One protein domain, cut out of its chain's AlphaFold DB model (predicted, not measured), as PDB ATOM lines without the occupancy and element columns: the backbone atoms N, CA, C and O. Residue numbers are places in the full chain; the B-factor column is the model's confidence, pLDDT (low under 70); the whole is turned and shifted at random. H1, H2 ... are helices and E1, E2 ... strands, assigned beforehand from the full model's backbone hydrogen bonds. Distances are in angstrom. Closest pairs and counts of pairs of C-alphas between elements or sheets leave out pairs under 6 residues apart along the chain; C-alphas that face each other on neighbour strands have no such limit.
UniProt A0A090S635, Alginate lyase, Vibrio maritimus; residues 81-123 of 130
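What this domain is: This is residues 81 to 123 of the 130 residues of the protein "Alginate lyase" of Vibrio maritimus (UniProt A0A090S635). Little regular structure: a small two-stranded ribbon, E1 and E2, makes one end, H1 is beside E1, and wide loops make the rest, with Gly 113 at the far end. The printed part has 43 residues, only 13 in named elements, in the order E1, H1, E2; the sheet E1 - E2 is antiparallel and the class mixed. It is compact, radius of gyration of the C-alphas 10.0 A, spanning 31 by 23 by 13 A.

Where its parts are: Find C-alpha 81 at (-3.445, 55.451, -3.584); from there E1, residues 81 to 84, runs 9.9 A. E2, residues 119 to 122, runs 10.0 A to C-alpha 122 at (-0.844, 57.869, 0.423). H1 is residues 95 to 99, 8.0 A.

How they stand to each other: E1 and E2 are antiparallel at 172 degrees; look for N 81 and O 121, 2.9 A apart, within hydrogen-bond range. The closest C-alphas of E1 and H1 are Phe 84 and Ala 95, 5.2 A. H1 and E2 are near each other, with 5 pairs of C-alphas within 10 A. In H1, 0 of 1 O i to N i+4 pairs but 2 of 2 O i to N i+3 pairs are within range.

The domain as a whole: The C-alphas of Gly 113 and Lys 123 are farthest apart, 31.5 A. The printed part has no cut; the link H1 to E2 is long, 19 residues. Look for pLDDT under 70 at residues 89 and 110 to 115.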
ATOM      1  N   ASP A  81      -2.630  55.027  -2.446       79.56
ATOM      2  CA  ASP A  81      -3.445  55.451  -3.584       79.56
ATOM      3  C   ASP A  81      -2.828  54.941  -4.883       79.56
ATOM      4  O   ASP A  81      -3.469  54.258  -5.677       79.56
ATOM      5  N   THR A  82      -1.536  55.217  -5.051       81.00
ATOM      6  CA  THR A  82      -0.769  54.842  -6.234       81.00
ATOM      7  C   THR A  82       0.669  54.534  -5.850       81.00
ATOM      8  O   THR A  82       1.287  55.286  -5.089       81.00
ATOM      9  N   ALA A  83       1.219  53.481  -6.442       83.75
ATOM     10  CA  ALA A  83       2.653  53.258  -6.533       83.75
ATOM     11  C   ALA A  83       3.096  53.676  -7.938       83.75
ATOM     12  O   ALA A  83       2.493  53.243  -8.922       83.75
ATOM     13  N   PHE A  84       4.109  54.531  -8.034       81.56
ATOM     14  CA  PHE A  84       4.641  54.971  -9.318       81.56
ATOM     15  C   PHE A  84       6.161  54.878  -9.334       81.56
ATOM     16  O   PHE A  84       6.830  54.936  -8.300       81.56
ATOM     17  N   ASP A  85       6.669  54.694 -10.542       79.06
ATOM     18  CA  ASP A  85       8.086  54.664 -10.842       79.06
ATOM     19  C   ASP A  85       8.565  56.074 -11.212       79.06
ATOM     20  O   ASP A  85       7.872  56.788 -11.940       79.06
ATOM     21  N   ASP A  86       9.730  56.484 -10.712       73.69
ATOM     22  CA  ASP A  86      10.321  57.810 -10.957       73.69
ATOM     23  C   ASP A  86      11.132  57.879 -12.267       73.69
ATOM     24  O   ASP A  86      11.825  58.865 -12.523       73.69
ATOM     25  N   GLY A  87      11.027  56.845 -13.111       73.81
ATOM     26  CA  GLY A  87      11.774  56.688 -14.358       73.81
ATOM     27  C   GLY A  87      12.967  55.736 -14.249       73.81
ATOM     28  O   GLY A  87      13.737  55.631 -15.203       73.81
ATOM     29  N   THR A  88      13.136  55.051 -13.113       70.94
ATOM     30  CA  THR A  88      14.220  54.081 -12.872       70.94
ATOM     31  C   THR A  88      13.777  52.617 -12.973       70.94
ATOM     32  O   THR A  88      14.589  51.705 -12.809       70.94
ATOM     33  N   GLY A  89      12.502  52.371 -13.258       68.19
ATOM     34  CA  GLY A  89      11.862  51.069 -13.152       68.19
ATOM     35  C   GLY A  89      12.056  50.160 -14.357       68.19
ATOM     36  O   GLY A  89      12.398  50.562 -15.470       68.19
ATOM     37  N   HIS A  90      11.795  48.875 -14.127       71.94
ATOM     38  CA  HIS A  90      11.913  47.833 -15.137       71.94
ATOM     39  C   HIS A  90      10.560  47.576 -15.815       71.94
ATOM     40  O   HIS A  90       9.570  47.303 -15.138       71.94
ATOM     41  N   GLY A  91      10.510  47.572 -17.153       74.62
ATOM     42  CA  GLY A  91       9.255  47.423 -17.912       74.62
ATOM     43  C   GLY A  91       8.458  46.143 -17.608       74.62
ATOM     44  O   GLY A  91       7.233  46.151 -17.679       74.62
ATOM     45  N   SER A  92       9.130  45.058 -17.212       79.94
ATOM     46  CA  SER A  92       8.471  43.801 -16.811       79.94
ATOM     47  C   SER A  92       8.004  43.758 -15.348       79.94
ATOM     48  O   SER A  92       7.333  42.804 -14.969       79.94
ATOM     49  N   TYR A  93       8.378  44.746 -14.527       79.69
ATOM     50  CA  TYR A  93       8.114  44.791 -13.082       79.69
ATOM     51  C   TYR A  93       7.647  46.201 -12.665       79.69
ATOM     52  O   TYR A  93       8.370  46.920 -11.975       79.69
ATOM     53  N   PRO A  94       6.461  46.649 -13.116       83.62
ATOM     54  CA  PRO A  94       5.973  48.000 -12.840       83.62
ATOM     55  C   PRO A  94       5.711  48.236 -11.345       83.62
ATOM     56  O   PRO A  94       5.342  47.321 -10.610       83.62
ATOM     57  N   ALA A  95       5.817  49.493 -10.895       84.00
ATOM     58  CA  ALA A  95       5.558  49.893  -9.504       84.00
ATOM     59  C   ALA A  95       4.155  49.505  -8.992       84.00
ATOM     60  O   ALA A  95       3.990  49.205  -7.811       84.00
ATOM     61  N   THR A  96       3.155  49.426  -9.874       85.00
ATOM     62  CA  THR A  96       1.790  48.993  -9.531       85.00
ATOM     63  C   THR A  96       1.720  47.566  -8.986       85.00
ATOM     64  O   THR A  96       0.818  47.265  -8.209       85.00
ATOM     65  N   ASN A  97       2.694  46.711  -9.312       87.06
ATOM     66  CA  ASN A  97       2.799  45.358  -8.764       87.06
ATOM     67  C   ASN A  97       3.031  45.352  -7.241       87.06
ATOM     68  O   ASN A  97       2.709  44.382  -6.569       87.06
ATOM     69  N   ALA A  98       3.563  46.432  -6.656       83.88
ATOM     70  CA  ALA A  98       3.762  46.522  -5.208       83.88
ATOM     71  C   ALA A  98       2.441  46.604  -4.416       83.88
ATOM     72  O   ALA A  98       2.442  46.404  -3.201       83.88
ATOM     73  N   ILE A  99       1.327  46.926  -5.085       85.31
ATOM     74  CA  ILE A  99       0.022  47.179  -4.458       85.31
ATOM     75  C   ILE A  99      -1.134  46.395  -5.097       85.31
ATOM     76  O   ILE A  99      -2.293  46.667  -4.795       85.31
ATOM     77  N   ASP A 100      -0.844  45.419  -5.958       86.69
ATOM     78  CA  ASP A 100      -1.857  44.640  -6.686       86.69
ATOM     79  C   ASP A 100      -2.471  43.488  -5.861       86.69
ATOM     80  O   ASP A 100      -3.431  42.847  -6.291       86.69
ATOM     81  N   GLY A 101      -1.930  43.223  -4.666       83.94
ATOM     82  CA  GLY A 101      -2.379  42.153  -3.771       83.94
ATOM     83  C   GLY A 101      -1.970  40.739  -4.205       83.94
ATOM     84  O   GLY A 101      -2.378  39.769  -3.566       83.94
ATOM     85  N   SER A 102      -1.166  40.605  -5.258       87.00
ATOM     86  CA  SER A 102      -0.684  39.333  -5.788       87.00
ATOM     87  C   SER A 102       0.635  38.925  -5.133       87.00
ATOM     88  O   SER A 102       1.537  39.728  -4.913       87.00
ATOM     89  N   THR A 103       0.783  37.635  -4.839       85.25
ATOM     90  CA  THR A 103       2.039  37.053  -4.334       85.25
ATOM     91  C   THR A 103       2.825  36.317  -5.422       85.25
ATOM     92  O   THR A 103       3.873  35.722  -5.144       85.25
ATOM     93  N   ALA A 104       2.334  36.344  -6.666       87.25
ATOM     94  CA  ALA A 104       2.968  35.684  -7.796       87.25
ATOM     95  C   ALA A 104       4.346  36.290  -8.096       87.25
ATOM     96  O   ALA A 104       4.567  37.492  -7.962       87.25
ATOM     97  N   TRP A 105       5.276  35.462  -8.577       81.56
ATOM     98  CA  TRP A 105       6.614  35.927  -8.956       81.56
ATOM     99  C   TRP A 105       6.586  36.993 -10.064       81.56
ATOM    100  O   TRP A 105       7.396  37.916 -10.056       81.56
ATOM    101  N   SER A 106       5.624  36.897 -10.984       83.06
ATOM    102  CA  SER A 106       5.394  37.877 -12.050       83.06
ATOM    103  C   SER A 106       4.876  39.233 -11.547       83.06
ATOM    104  O   SER A 106       5.041  40.221 -12.250       83.06
ATOM    105  N   SER A 107       4.303  39.293 -10.338       83.94
ATOM    106  CA  SER A 107       3.811  40.514  -9.671       83.94
ATOM    107  C   SER A 107       4.846  41.121  -8.722       83.94
ATOM    108  O   SER A 107       4.510  41.753  -7.727       83.94
ATOM    109  N   ARG A 108       6.144  40.931  -8.966       79.31
ATOM    110  CA  ARG A 108       7.171  41.640  -8.187       79.31
ATOM    111  C   ARG A 108       7.467  42.990  -8.834       79.31
ATOM    112  O   ARG A 108       7.346  43.133 -10.045       79.31
ATOM    113  N   TRP A 109       7.823  43.980  -8.019       73.06
ATOM    114  CA  TRP A 109       8.239  45.316  -8.472       73.06
ATOM    115  C   TRP A 109       9.755  45.390  -8.762       73.06
ATOM    116  O   TRP A 109      10.194  46.203  -9.565       73.06
ATOM    117  N   ALA A 110      10.565  44.489  -8.195       69.00
ATOM    118  CA  ALA A 110      12.003  44.439  -8.455       69.00
ATOM    119  C   ALA A 110      12.455  43.047  -8.917       69.00
ATOM    120  O   ALA A 110      12.067  42.029  -8.334       69.00
ATOM    121  N   ALA A 111      13.318  43.021  -9.934       58.62
ATOM    122  CA  ALA A 111      14.134  41.863 -10.277       58.62
ATOM    123  C   ALA A 111      15.513  41.952  -9.615       58.62
ATOM    124  O   ALA A 111      16.000  43.026  -9.272       58.62
ATOM    125  N   SER A 112      16.148  40.797  -9.436       63.81
ATOM    126  CA  SER A 112      17.515  40.716  -8.922       63.81
ATOM    127  C   SER A 112      18.495  41.428  -9.864       63.81
ATOM    128  O   SER A 112      18.458  41.189 -11.069       63.81
ATOM    129  N   GLY A 113      19.393  42.255  -9.318       63.72
ATOM    130  CA  GLY A 113      20.568  42.764 -10.040       63.72
ATOM    131  C   GLY A 113      20.559  44.238 -10.456       63.72
ATOM    132  O   GLY A 113      21.528  44.681 -11.066       63.72
ATOM    133  N   SER A 114      19.534  45.033 -10.128       66.06
ATOM    134  CA  SER A 114      19.572  46.496 -10.311       66.06
ATOM    135  C   SER A 114      18.751  47.212  -9.230       66.06
ATOM    136  O   SER A 114      17.597  46.838  -9.025       66.06
ATOM    137  N   PRO A 115      19.312  48.206  -8.511       67.94
ATOM    138  CA  PRO A 115      18.533  49.032  -7.592       67.94
ATOM    139  C   PRO A 115      17.423  49.774  -8.347       67.94
ATOM    140  O   PRO A 115      17.689  50.365  -9.390       67.94
ATOM    141  N   VAL A 116      16.207  49.757  -7.807       71.31
ATOM    142  CA  VAL A 116      15.052  50.522  -8.303       71.31
ATOM    143  C   VAL A 116      14.460  51.338  -7.155       71.31
ATOM    144  O   VAL A 116      14.495  50.892  -6.004       71.31
ATOM    145  N   ASN A 117      13.909  52.516  -7.452       73.31
ATOM    146  CA  ASN A 117      13.248  53.367  -6.461       73.31
ATOM    147  C   ASN A 117      11.732  53.134  -6.468       73.31
ATOM    148  O   ASN A 117      11.116  53.054  -7.527       73.31
ATOM    149  N   LEU A 118      11.115  53.028  -5.285       75.56
ATOM    150  CA  LEU A 118       9.654  53.012  -5.151       75.56
ATOM    151  C   LEU A 118       9.201  54.329  -4.557       75.56
ATOM    152  O   LEU A 118       9.577  54.661  -3.432       75.56
ATOM    153  N   THR A 119       8.316  55.014  -5.275       78.06
ATOM    154  CA  THR A 119       7.584  56.143  -4.714       78.06
ATOM    155  C   THR A 119       6.130  55.755  -4.471       78.06
ATOM    156  O   THR A 119       5.461  55.170  -5.329       78.06
ATOM    157  N   ILE A 120       5.639  56.062  -3.269       78.00
ATOM    158  CA  ILE A 120       4.296  55.707  -2.803       78.00
ATOM    159  C   ILE A 120       3.538  56.985  -2.451       78.00
ATOM    160  O   ILE A 120       3.987  57.755  -1.603       78.00
ATOM    161  N   ASN A 121       2.359  57.174  -3.049       79.00
ATOM    162  CA  ASN A 121       1.415  58.202  -2.619       79.00
ATOM    163  C   ASN A 121       0.378  57.601  -1.675       79.00
ATOM    164  O   ASN A 121      -0.284  56.610  -1.997       79.00
ATOM    165  N   PHE A 122       0.191  58.242  -0.529       76.06
ATOM    166  CA  PHE A 122      -0.844  57.869   0.423       76.06
ATOM    167  C   PHE A 122      -2.141  58.618   0.140       76.06
ATOM    168  O   PHE A 122      -2.128  59.803  -0.206       76.06
ATOM    169  N   LYS A 123      -3.277  57.945   0.338       74.88
ATOM    170  CA  LYS A 123      -4.580  58.608   0.320       74.88
ATOM    171  C   LYS A 123      -4.611  59.662   1.420       74.88
ATOM    172  O   LYS A 123      -4.272  59.383   2.569       74.88
TER     173      LYS A 123